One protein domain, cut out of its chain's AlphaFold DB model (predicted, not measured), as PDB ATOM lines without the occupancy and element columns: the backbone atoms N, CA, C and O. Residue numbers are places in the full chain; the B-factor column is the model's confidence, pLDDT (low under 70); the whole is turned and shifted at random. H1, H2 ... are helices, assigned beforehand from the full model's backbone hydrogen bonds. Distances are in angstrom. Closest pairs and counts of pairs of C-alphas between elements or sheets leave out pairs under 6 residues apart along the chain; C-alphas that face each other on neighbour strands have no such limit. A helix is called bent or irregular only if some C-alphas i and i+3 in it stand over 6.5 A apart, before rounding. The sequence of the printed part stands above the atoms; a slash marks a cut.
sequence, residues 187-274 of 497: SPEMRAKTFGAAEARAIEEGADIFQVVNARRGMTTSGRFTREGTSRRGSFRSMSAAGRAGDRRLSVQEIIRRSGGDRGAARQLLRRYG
ATOM      1  N   SER A 187     106.355  96.407  90.676       89.44
ATOM      2  CA  SER A 187     104.932  96.083  90.852       89.44
ATOM      3  C   SER A 187     104.254  97.051  91.841       89.44
ATOM      4  O   SER A 187     104.951  97.653  92.667       89.44
ATOM      5  N   PRO A 188     102.915  97.202  91.828       89.56
ATOM      6  CA  PRO A 188     102.202  98.083  92.762       89.56
ATOM      7  C   PRO A 188     102.517  97.800  94.240       89.56
ATOM      8  O   PRO A 188     102.718  98.724  95.030       89.56
ATOM      9  N   GLU A 189     102.662  96.526  94.607       89.56
ATOM     10  CA  GLU A 189     103.010  96.073  95.959       89.56
ATOM     11  C   GLU A 189     104.442  96.491  96.314       89.56
ATOM     12  O   GLU A 189     104.703  96.991  97.410       89.56
ATOM     13  N   MET A 190     105.377  96.357  95.369       88.62
ATOM     14  CA  MET A 190     106.770  96.773  95.546       88.62
ATOM     15  C   MET A 190     106.939  98.296  95.549       88.62
ATOM     16  O   MET A 190     107.796  98.802  96.283       88.62
ATOM     17  N   ARG A 191     106.101  99.047  94.822       93.00
ATOM     18  CA  ARG A 191     106.002 100.511  94.940       93.00
ATOM     19  C   ARG A 191     105.501 100.893  96.327       93.00
ATOM     20  O   ARG A 191     106.156 101.684  97.004       93.00
ATOM     21  N   ALA A 192     104.412 100.283  96.798       92.00
ATOM     22  CA  ALA A 192     103.873 100.522  98.135       92.00
ATOM     23  C   ALA A 192     104.872 100.154  99.250       92.00
ATOM     24  O   ALA A 192     105.012 100.910 100.209       92.00
ATOM     25  N   LYS A 193     105.634  99.063  99.102       91.44
ATOM     26  CA  LYS A 193     106.693  98.649 100.042       91.44
ATOM     27  C   LYS A 193     107.902  99.596 100.037       91.44
ATOM     28  O   LYS A 193     108.407  99.951 101.097       91.44
ATOM     29  N   THR A 194     108.362 100.028  98.861       90.56
ATOM     30  CA  THR A 194     109.576 100.859  98.708       90.56
ATOM     31  C   THR A 194     109.325 102.342  99.003       90.56
ATOM     32  O   THR A 194     110.165 103.023  99.608       90.56
ATOM     33  N   PHE A 195     108.173 102.861  98.573       91.25
ATOM     34  CA  PHE A 195     107.814 104.277  98.649       91.25
ATOM     35  C   PHE A 195     106.732 104.582  99.679       91.25
ATOM     36  O   PHE A 195     106.674 105.723 100.110       91.25
ATOM     37  N   GLY A 196     105.942 103.615 100.152       91.94
ATOM     38  CA  GLY A 196     104.700 103.842 100.906       91.94
ATOM     39  C   GLY A 196     103.491 103.933  99.973       91.94
ATOM     40  O   GLY A 196     103.601 104.465  98.872       91.94
ATOM     41  N   ALA A 197     102.332 103.414 100.388       91.00
ATOM     42  CA  ALA A 197     101.154 103.307  99.515       91.00
ATOM     43  C   ALA A 197     100.613 104.669  99.032       91.00
ATOM     44  O   ALA A 197     100.316 104.838  97.850       91.00
ATOM     45  N   ALA A 198     100.521 105.663  99.923       89.81
ATOM     46  CA  ALA A 198     100.053 107.005  99.563       89.81
ATOM     47  C   ALA A 198     101.055 107.742  98.659       89.81
ATOM     48  O   ALA A 198     100.668 108.446  97.730       89.81
ATOM     49  N   GLU A 199     102.347 107.573  98.931       91.94
ATOM     50  CA  GLU A 199     103.445 108.139  98.155       91.94
ATOM     51  C   GLU A 199     103.572 107.520  96.762       91.94
ATOM     52  O   GLU A 199     103.698 108.265  95.792       91.94
ATOM     53  N   ALA A 200     103.472 106.192  96.645       93.00
ATOM     54  CA  ALA A 200     103.409 105.492  95.365       93.00
ATOM     55  C   ALA A 200     102.240 106.015  94.521       93.00
ATOM     56  O   ALA A 200     102.458 106.489  93.406       93.00
ATOM     57  N   ARG A 201     101.032 106.062  95.102       89.94
ATOM     58  CA  ARG A 201      99.853 106.634  94.442       89.94
ATOM     59  C   ARG A 201     100.088 108.082  94.004       89.94
ATOM     60  O   ARG A 201      99.752 108.442  92.886       89.94
ATOM     61  N   ALA A 202     100.688 108.926  94.843       89.69
ATOM     62  CA  ALA A 202     100.965 110.312  94.466       89.69
ATOM     63  C   ALA A 202     101.945 110.429  93.286       89.69
ATOM     64  O   ALA A 202     101.734 111.273  92.415       89.69
ATOM     65  N   ILE A 203     102.983 109.586  93.228       90.56
ATOM     66  CA  ILE A 203     103.927 109.529  92.098       90.56
ATOM     67  C   ILE A 203     103.202 109.063  90.822       90.56
ATOM     68  O   ILE A 203     103.387 109.667  89.767       90.56
ATOM     69  N   GLU A 204     102.307 108.079  90.915       88.88
ATOM     70  CA  GLU A 204     101.449 107.632  89.800       88.88
ATOM     71  C   GLU A 204     100.463 108.719  89.331       88.88
ATOM     72  O   GLU A 204     100.133 108.801  88.147       88.88
ATOM     73  N   GLU A 205     100.032 109.614  90.227       84.62
ATOM     74  CA  GLU A 205      99.260 110.816  89.879       84.62
ATOM     75  C   GLU A 205     100.102 111.985  89.335       84.62
ATOM     76  O   GLU A 205      99.554 113.049  89.033       84.62
ATOM     77  N   GLY A 206     101.413 111.797  89.165       84.56
ATOM     78  CA  GLY A 206     102.321 112.786  88.583       84.56
ATOM     79  C   GLY A 206     103.063 113.662  89.582       84.56
ATOM     80  O   GLY A 206     103.600 114.696  89.184       84.56
ATOM     81  N   ALA A 207     103.097 113.296  90.866       86.69
ATOM     82  CA  ALA A 207     103.925 114.004  91.832       86.69
ATOM     83  C   ALA A 207     105.422 113.803  91.540       86.69
ATOM     84  O   ALA A 207     105.854 112.744  91.081       86.69
ATOM     85  N   ASP A 208     106.213 114.824  91.852       87.00
ATOM     86  CA  ASP A 208     107.670 114.799  91.791       87.00
ATOM     87  C   ASP A 208     108.216 113.824  92.859       87.00
ATOM     88  O   ASP A 208     108.050 114.035  94.065       87.00
ATOM     89  N   ILE A 209     108.872 112.745  92.415       88.69
ATOM     90  CA  ILE A 209     109.395 111.666  93.270       88.69
ATOM     91  C   ILE A 209     110.365 112.171  94.346       88.69
ATOM     92  O   ILE A 209     110.353 111.688  95.479       88.69
ATOM     93  N   PHE A 210     111.164 113.194  94.045       87.56
ATOM     94  CA  PHE A 210     112.104 113.775  94.995       87.56
ATOM     95  C   PHE A 210     111.376 114.644  96.026       87.56
ATOM     96  O   PHE A 210     111.769 114.645  97.194       87.56
ATOM     97  N   GLN A 211     110.320 115.369  95.636       86.06
ATOM     98  CA  GLN A 211     109.465 116.093  96.586       86.06
ATOM     99  C   GLN A 211     108.749 115.121  97.528       86.06
ATOM    100  O   GLN A 211     108.744 115.348  98.737       86.06
ATOM    101  N   VAL A 212     108.195 114.029  96.991       89.19
ATOM    102  CA  VAL A 212     107.504 112.980  97.759       89.19
ATOM    103  C   VAL A 212     108.449 112.312  98.764       89.19
ATOM    104  O   VAL A 212     108.139 112.254  99.953       89.19
ATOM    105  N   VAL A 213     109.633 111.866  98.329       90.19
ATOM    106  CA  VAL A 213     110.590 111.180  99.214       90.19
ATOM    107  C   VAL A 213     111.221 112.136 100.234       90.19
ATOM    108  O   VAL A 213     111.320 111.784 101.411       90.19
ATOM    109  N   ASN A 214     111.627 113.352  99.846       86.38
ATOM    110  CA  ASN A 214     112.261 114.280 100.794       86.38
ATOM    111  C   ASN A 214     111.275 114.882 101.805       86.38
ATOM    112  O   ASN A 214     111.679 115.155 102.938       86.38
ATOM    113  N   ALA A 215     109.985 115.002 101.466       84.00
ATOM    114  CA  ALA A 215     108.941 115.435 102.399       84.00
ATOM    115  C   ALA A 215     108.859 114.572 103.673       84.00
ATOM    116  O   ALA A 215     108.385 115.051 104.703       84.00
ATOM    117  N   ARG A 216     109.367 113.333 103.654       81.12
ATOM    118  CA  ARG A 216     109.431 112.467 104.840       81.12
ATOM    119  C   ARG A 216     110.410 112.952 105.910       81.12
ATOM    120  O   ARG A 216     110.143 112.755 107.089       81.12
ATOM    121  N   ARG A 217     111.509 113.621 105.534       75.75
ATOM    122  CA  ARG A 217     112.574 114.025 106.481       75.75
ATOM    123  C   ARG A 217     112.119 115.063 107.511       75.75
ATOM    124  O   ARG A 217     112.685 115.126 108.592       75.75
ATOM    125  N   GLY A 218     111.121 115.876 107.168       73.44
ATOM    126  CA  GLY A 218     110.595 116.954 108.011       73.44
ATOM    127  C   GLY A 218     109.188 116.698 108.544       73.44
ATOM    128  O   GLY A 218     108.491 117.666 108.854       73.44
ATOM    129  N   MET A 219     108.731 115.441 108.566       83.25
ATOM    130  CA  MET A 219     107.371 115.088 108.973       83.25
ATOM    131  C   MET A 219     107.154 115.326 110.476       83.25
ATOM    132  O   MET A 219     108.001 115.005 111.303       83.25
ATOM    133  N   THR A 220     106.011 115.907 110.843       83.25
ATOM    134  CA  THR A 220     105.613 116.086 112.250       83.25
ATOM    135  C   THR A 220     105.174 114.765 112.876       83.25
ATOM    136  O   THR A 220     104.597 113.947 112.168       83.25
ATOM    137  N   THR A 221     105.288 114.614 114.200       82.62
ATOM    138  CA  THR A 221     104.865 113.417 114.964       82.62
ATOM    139  C   THR A 221     103.448 112.926 114.637       82.62
ATOM    140  O   THR A 221     103.202 111.730 114.608       82.62
ATOM    141  N   SER A 222     102.514 113.829 114.315       83.44
ATOM    142  CA  SER A 222     101.141 113.475 113.917       83.44
ATOM    143  C   SER A 222     100.993 112.938 112.483       83.44
ATOM    144  O   SER A 222      99.873 112.708 112.033       83.44
ATOM    145  N   GLY A 223     102.076 112.842 111.706       81.69
ATOM    146  CA  GLY A 223     102.085 112.446 110.292       81.69
ATOM    147  C   GLY A 223     101.422 113.434 109.318       81.69
ATOM    148  O   GLY A 223     101.579 113.299 108.105       81.69
ATOM    149  N   ARG A 224     100.686 114.447 109.805       85.50
ATOM    150  CA  ARG A 224      99.829 115.313 108.971       85.50
ATOM    151  C   ARG A 224     100.583 116.370 108.166       85.50
ATOM    152  O   ARG A 224     100.148 116.732 107.077       85.50
ATOM    153  N   PHE A 225     101.699 116.873 108.685       86.81
ATOM    154  CA  PHE A 225     102.430 117.992 108.093       86.81
ATOM    155  C   PHE A 225     103.902 117.655 107.879       86.81
ATOM    156  O   PHE A 225     104.458 116.792 108.557       86.81
ATOM    157  N   THR A 226     104.550 118.392 106.983       83.94
ATOM    158  CA  THR A 226     106.003 118.361 106.805       83.94
ATOM    159  C   THR A 226     106.591 119.769 106.726       83.94
ATOM    160  O   THR A 226     105.911 120.726 106.359       83.94
ATOM    161  N   ARG A 227     107.864 119.903 107.099       75.94
ATOM    162  CA  ARG A 227     108.668 121.126 106.944       75.94
ATOM    163  C   ARG A 227     109.659 121.050 105.780       75.94
ATOM    164  O   ARG A 227     110.184 122.082 105.379       75.94
ATOM    165  N   GLU A 228     109.905 119.855 105.243       65.94
ATOM    166  CA  GLU A 228     110.979 119.599 104.280       65.94
ATOM    167  C   GLU A 228     110.465 119.335 102.858       65.94
ATOM    168  O   GLU A 228     109.282 119.096 102.593       65.94
ATOM    169  N   GLY A 229     111.405 119.401 101.923       65.69
ATOM    170  CA  GLY A 229     111.264 119.119 100.501       65.69
ATOM    171  C   GLY A 229     112.665 119.057  99.902       65.69
ATOM    172  O   GLY A 229     113.609 118.670 100.583       65.69
ATOM    173  N   THR A 230     112.850 119.492  98.659       53.56
ATOM    174  CA  THR A 230     114.192 119.476  98.038       53.56
ATOM    175  C   THR A 230     115.099 120.624  98.497       53.56
ATOM    176  O   THR A 230     116.316 120.549  98.367       53.56
ATOM    177  N   SER A 231     114.532 121.702  99.046       55.00
ATOM    178  CA  SER A 231     115.287 122.854  99.557       55.00
ATOM    179  C   SER A 231     114.909 123.138 101.008       55.00
ATOM    180  O   SER A 231     113.724 123.338 101.276       55.00
ATOM    181  N   ARG A 232     115.901 123.286 101.896       46.78
ATOM    182  CA  ARG A 232     115.735 123.455 103.358       46.78
ATOM    183  C   ARG A 232     114.939 124.692 103.826       46.78
ATOM    184  O   ARG A 232     114.827 124.890 105.029       46.78
ATOM    185  N   ARG A 233     114.463 125.581 102.935       46.69
ATOM    186  CA  ARG A 233     113.757 126.826 103.333       46.69
ATOM    187  C   ARG A 233     112.788 127.468 102.319       46.69
ATOM    188  O   ARG A 233     111.867 128.146 102.757       46.69
ATOM    189  N   GLY A 234     112.966 127.301 101.000       54.12
ATOM    190  CA  GLY A 234     112.281 128.150  99.999       54.12
ATOM    191  C   GLY A 234     111.077 127.534  99.269       54.12
ATOM    192  O   GLY A 234     109.989 128.105  99.273       54.12
ATOM    193  N   SER A 235     111.268 126.365  98.645       63.94
ATOM    194  CA  SER A 235     110.399 125.840  97.573       63.94
ATOM    195  C   SER A 235     108.896 125.830  97.880       63.94
ATOM    196  O   SER A 235     108.115 126.291  97.055       63.94
ATOM    197  N   PHE A 236     108.462 125.319  99.033       74.81
ATOM    198  CA  PHE A 236     107.030 125.219  99.324       74.81
ATOM    199  C   PHE A 236     106.373 126.597  99.517       74.81
ATOM    200  O   PHE A 236     105.348 126.870  98.892       74.81
ATOM    201  N   ARG A 237     106.985 127.462 100.344       76.38
ATOM    202  CA  ARG A 237     106.484 128.806 100.686       76.38
ATOM    203  C   ARG A 237     106.332 129.690  99.446       76.38
ATOM    204  O   ARG A 237     105.296 130.318  99.281       76.38
ATOM    205  N   SER A 238     107.341 129.722  98.574       70.38
ATOM    206  CA  SER A 238     107.350 130.624  97.414       70.38
ATOM    207  C   SER A 238     106.687 130.051  96.157       70.38
ATOM    208  O   SER A 238     106.230 130.829  95.317       70.38
ATOM    209  N   MET A 239     106.631 128.720  95.994       69.62
ATOM    210  CA  MET A 239     106.238 128.096  94.718       69.62
ATOM    211  C   MET A 239     104.871 127.392  94.721       69.62
ATOM    212  O   MET A 239     104.342 127.140  93.641       69.62
ATOM    213  N   SER A 240     104.270 127.102  95.884       81.38
ATOM    214  CA  SER A 240     102.954 126.440  95.970       81.38
ATOM    215  C   SER A 240     101.826 127.407  96.350       81.38
ATOM    216  O   SER A 240     102.057 128.389  97.051       81.38
ATOM    217  N   ALA A 241     100.593 127.127  95.914       84.25
ATOM    218  CA  ALA A 241      99.431 127.952  96.258       84.25
ATOM    219  C   ALA A 241      99.159 127.951  97.774       84.25
ATOM    220  O   ALA A 241      98.982 129.011  98.365       84.25
ATOM    221  N   ALA A 242      99.229 126.777  98.413       84.69
ATOM    222  CA  ALA A 242      99.137 126.640  99.865       84.69
ATOM    223  C   ALA A 242     100.226 127.448 100.595       84.69
ATOM    224  O   ALA A 242      99.934 128.218 101.505       84.69
ATOM    225  N   GLY A 243     101.487 127.318 100.174       83.81
ATOM    226  CA  GLY A 243     102.608 128.003 100.816       83.81
ATOM    227  C   GLY A 243     102.529 129.528 100.733       83.81
ATOM    228  O   GLY A 243     102.882 130.189 101.710       83.81
ATOM    229  N   ARG A 244     102.013 130.071  99.619       83.62
ATOM    230  CA  ARG A 244     101.745 131.512  99.449       83.62
ATOM    231  C   ARG A 244     100.569 131.999 100.298       83.62
ATOM    232  O   ARG A 244     100.624 133.112 100.799       83.62
ATOM    233  N   ALA A 245      99.558 131.157 100.509       86.06
ATOM    234  CA  ALA A 245      98.444 131.425 101.424       86.06
ATOM    235  C   ALA A 245      98.819 131.283 102.918       86.06
ATOM    236  O   ALA A 245      97.971 131.464 103.785       86.06
ATOM    237  N   GLY A 246     100.071 130.932 103.239       83.56
ATOM    238  CA  GLY A 246     100.539 130.733 104.615       83.56
ATOM    239  C   GLY A 246     100.254 129.345 105.204       83.56
ATOM    240  O   GLY A 246     100.707 129.066 106.318       83.56
ATOM    241  N   ASP A 247      99.585 128.450 104.464       86.62
ATOM    242  CA  ASP A 247      99.244 127.095 104.913       86.62
ATOM    243  C   ASP A 247     100.496 126.302 105.343       86.62
ATOM    244  O   ASP A 247     101.590 126.418 104.781       86.62
ATOM    245  N   ARG A 248     100.325 125.389 106.303       86.56
ATOM    246  CA  ARG A 248     101.337 124.365 106.616       86.56
ATOM    247  C   ARG A 248     101.337 123.296 105.518       86.56
ATOM    248  O   ARG A 248     100.278 122.768 105.189       86.56
ATOM    249  N   ARG A 249     102.511 122.901 105.006       86.19
ATOM    250  CA  ARG A 249     102.616 121.833 103.992       86.19
ATOM    251  C   ARG A 249     102.052 120.521 104.539       86.19
ATOM    252  O   ARG A 249     102.611 119.960 105.484       86.19
ATOM    253  N   LEU A 250     100.965 120.029 103.946       89.38
ATOM    254  CA  LEU A 250     100.436 118.698 104.251       89.38
ATOM    255  C   LEU A 250     101.417 117.621 103.772       89.38
ATOM    256  O   LEU A 250     102.117 117.803 102.770       89.38
ATOM    257  N   SER A 251     101.469 116.496 104.479       88.12
ATOM    258  CA  SER A 251     102.145 115.297 103.984       88.12
ATOM    259  C   SER A 251     101.351 114.665 102.836       88.12
ATOM    260  O   SER A 251     100.150 114.895 102.686       88.12
ATOM    261  N   VAL A 252     102.009 113.826 102.036       88.69
ATOM    262  CA  VAL A 252     101.329 113.071 100.973       88.69
ATOM    263  C   VAL A 252     100.256 112.142 101.553       88.69
ATOM    264  O   VAL A 252      99.151 112.085 101.024       88.69
ATOM    265  N   GLN A 253     100.528 111.490 102.690       89.25
ATOM    266  CA  GLN A 253      99.544 110.656 103.391       89.25
ATOM    267  C   GLN A 253      98.296 111.443 103.815       89.25
ATOM    268  O   GLN A 253      97.178 110.965 103.652       89.25
ATOM    269  N   GLU A 254      98.465 112.666 104.320       91.56
ATOM    270  CA  GLU A 254      97.355 113.561 104.665       91.56
ATOM    271  C   GLU A 254      96.578 114.028 103.424       91.56
ATOM    272  O   GLU A 254      95.352 114.069 103.449       91.56
ATOM    273  N   ILE A 255      97.258 114.304 102.310       90.81
ATOM    274  CA  ILE A 255      96.596 114.647 101.041       90.81
ATOM    275  C   ILE A 255      95.738 113.483 100.522       90.81
ATOM    276  O   ILE A 255      94.573 113.697 100.194       90.81
ATOM    277  N   ILE A 256      96.275 112.259 100.498       89.88
ATOM    278  CA  ILE A 256      95.535 111.068 100.052       89.88
ATOM    279  C   ILE A 256      94.393 110.716 101.021       89.88
ATOM    280  O   ILE A 256      93.334 110.284 100.572       89.88
ATOM    281  N   ARG A 257      94.541 110.961 102.334       90.56
ATOM    282  CA  ARG A 257      93.426 110.804 103.288       90.56
ATOM    283  C   ARG A 257      92.305 111.810 103.012       90.56
ATOM    284  O   ARG A 257      91.139 111.436 102.987       90.56
ATOM    285  N   ARG A 258      92.652 113.085 102.793       92.69
ATOM    286  CA  ARG A 258      91.685 114.168 102.536       92.69
ATOM    287  C   ARG A 258      91.008 114.088 101.174       92.69
ATOM    288  O   ARG A 258      89.950 114.683 101.020       92.69
ATOM    289  N   SER A 259      91.581 113.376 100.203       89.00
ATOM    290  CA  SER A 259      90.921 113.179  98.910       89.00
ATOM    291  C   SER A 259      89.790 112.146  98.953       89.00
ATOM    292  O   SER A 259      89.110 111.979  97.947       89.00
ATOM    293  N   GLY A 260      89.587 111.433 100.071       86.31
ATOM    294  CA  GLY A 260      88.475 110.484 100.228       86.31
ATOM    295  C   GLY A 260      88.497 109.326  99.224       86.31
ATOM    296  O   GLY A 260      87.460 108.748  98.927       86.31
ATOM    297  N   GLY A 261      89.664 109.018  98.653       79.31
ATOM    298  CA  GLY A 261      89.800 108.060  97.557       79.31
ATOM    299  C   GLY A 261      89.619 108.654  96.155       79.31
ATOM    300  O   GLY A 261      90.104 108.033  95.207       79.31
ATOM    301  N   ASP A 262      89.051 109.856  96.002       88.50
ATOM    302  CA  ASP A 262      88.899 110.499  94.695       88.50
ATOM    303  C   ASP A 262      90.251 110.901  94.081       88.50
ATOM    304  O   ASP A 262      91.165 111.418  94.738       88.50
ATOM    305  N   ARG A 263      90.362 110.646  92.775       82.38
ATOM    306  CA  ARG A 263      91.547 110.887  91.952       82.38
ATOM    307  C   ARG A 263      91.682 112.360  91.558       82.38
ATOM    308  O   ARG A 263      92.804 112.868  91.496       82.38
ATOM    309  N   GLY A 264      90.566 113.048  91.314       84.31
ATOM    310  CA  GLY A 264      90.547 114.469  90.962       84.31
ATOM    311  C   GLY A 264      91.026 115.342  92.122       84.31
ATOM    312  O   GLY A 264      91.999 116.087  91.985       84.31
ATOM    313  N   ALA A 265      90.408 115.176  93.288       87.44
ATOM    314  CA  ALA A 265      90.745 115.837  94.541       87.44
ATOM    315  C   ALA A 265      92.192 115.556  94.971       87.44
ATOM    316  O   ALA A 265      92.904 116.485  95.359       87.44
ATOM    317  N   ALA A 266      92.678 114.312  94.829       85.12
ATOM    318  CA  ALA A 266      94.078 113.979  95.096       85.12
ATOM    319  C   ALA A 266      95.027 114.818  94.224       85.12
ATOM    320  O   ALA A 266      95.934 115.468  94.747       85.12
ATOM    321  N   ARG A 267      94.787 114.880  92.906       87.19
ATOM    322  CA  ARG A 267      95.582 115.697  91.971       87.19
ATOM    323  C   ARG A 267      95.505 117.191  92.295       87.19
ATOM    324  O   ARG A 267      96.536 117.863  92.280       87.19
ATOM    325  N   GLN A 268      94.322 117.719  92.612       88.50
ATOM    326  CA  GLN A 268      94.145 119.130  92.977       88.50
ATOM    327  C   GLN A 268      94.911 119.491  94.258       88.50
ATOM    328  O   GLN A 268      95.639 120.484  94.280       88.50
ATOM    329  N   LEU A 269      94.823 118.662  95.302       89.50
ATOM    330  CA  LEU A 269      95.564 118.858  96.549       89.50
ATOM    331  C   LEU A 269      97.080 118.716  96.338       89.50
ATOM    332  O   LEU A 269      97.842 119.574  96.784       89.50
ATOM    333  N   LEU A 270      97.537 117.697  95.603       89.06
ATOM    334  CA  LEU A 270      98.957 117.523  95.275       89.06
ATOM    335  C   LEU A 270      99.518 118.717  94.476       89.06
ATOM    336  O   LEU A 270     100.650 119.126  94.731       89.06
ATOM    337  N   ARG A 271      98.736 119.329  93.573       88.00
ATOM    338  CA  ARG A 271      99.095 120.600  92.909       88.00
ATOM    339  C   ARG A 271      99.128 121.769  93.899       88.00
ATOM    340  O   ARG A 271     100.152 122.443  94.010       88.00
ATOM    341  N   ARG A 272      98.057 121.980  94.681       87.88
ATOM    342  CA  ARG A 272      97.942 123.082  95.664       87.88
ATOM    343  C   ARG A 272      99.118 123.110  96.650       87.88
ATOM    344  O   ARG A 272      99.606 124.193  96.971       87.88
ATOM    345  N   TYR A 273      99.589 121.941  97.088       87.31
ATOM    346  CA  TYR A 273     100.698 121.781  98.040       87.31
ATOM    347  C   TYR A 273     102.087 121.574  97.395       87.31
ATOM    348  O   TYR A 273     103.062 121.301  98.105       87.31
ATOM    349  N   GLY A 274     102.211 121.745  96.073       81.00
ATOM    350  CA  GLY A 274     103.497 121.744  95.365       81.00
ATOM    351  C   GLY A 274     104.195 120.380  95.317       81.00
ATOM    352  O   GLY A 274     105.416 120.312  95.456       81.00
TER     353      GLY A 274
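Overview. This is residues 187 to 274 of the 497 residues of an uncharacterized protein of Brevibacterium sp. XM4083 (UniProt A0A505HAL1). Short helices cross one another in a compact cluster: H2 sits among H1, H3 and H6, and H7 packs on H6. H1 lies at one end of the long axis, and the small corner of H4 and H5 lies toward the other end, reached from H3 through a long loop of residues 219 to 234. The printed part has 88 residues with seven named helices, H1 to H7 in order along the chain, and no named strand; the class is all helix, with 52 residues in the helices. The whole is compact, with a radius of gyration of the C-alphas of 12.1 A and spans of 35 by 25 by 23 A.

Along the chain. H3, residues 209 to 218, and H7, residues 263 to 272, have 10 residues each and measure 15.7 A and 14.3 A from first to last C-alpha. H3 begins with C-alpha 209 at (109.395, 111.666, 93.270), and H7 ends with C-alpha 272 at (97.942, 123.082, 95.664). H3 is neither bent nor irregular, but only just: C-alphas 215 and 218 are 6.0 A apart. H2, residues 197 to 204, measures 10.6 A. H1, residues 188 to 195, measures 10.2 A and begins with C-alpha 188 at (102.202, 98.083, 92.762). H6, residues 252 to 258, measures 9.8 A. H4, residues 235 to 239, and H5, residues 241 to 244, measure 5.5 A and 5.3 A.

Arrangement. H3 and H2 form a helical hairpin, and they touch, with the C-alphas of Ile 209 and Ile 203 closest at 6.0 A. They run opposite ways at 35.1 degrees, only just a steep tilt. H2 is the hub, touching three helices. It touches H1 about perpendicular at 78 degrees, closest at the C-alphas of Ala 200 and Arg 191, 5.6 A. It touches H6 about perpendicular at 82 degrees, closest at the C-alphas of Ala 198 and Gln 253, 5.3 A. H6 and H7 touch at a steep tilt of 55 degrees, opposite ways, with the C-alphas of Ile 256 and Ala 266 closest at 5.9 A. H4 and H5 touch only at the corner, with the C-alphas of Arg 237 and Gly 243 closest at 4.0 A. H5 and H7 are close but not clearly touching, with the C-alphas of Ala 241 and Arg 272 closest at 5.1 A. Among the pairs that stay apart are H1 and H7, and H3 and H4. Each O i to N i+4 pair is within hydrogen-bond range in H1, H2, H4, H6 and H7, against 3 of 6 in H3, and H5 is too short for such a pair.

Size, cuts and confidence. The two C-alphas farthest apart, those of Ser 187 and Gly 246, are 37.5 A from each other. The printed part has no cut. The link from H3 to H4 is long, 16 residues, and that from H5 to H6 is short, 7 residues. The mean pLDDT of the printed part is 83.5, and it is under 70 in residues 228 to 235 and residue 239.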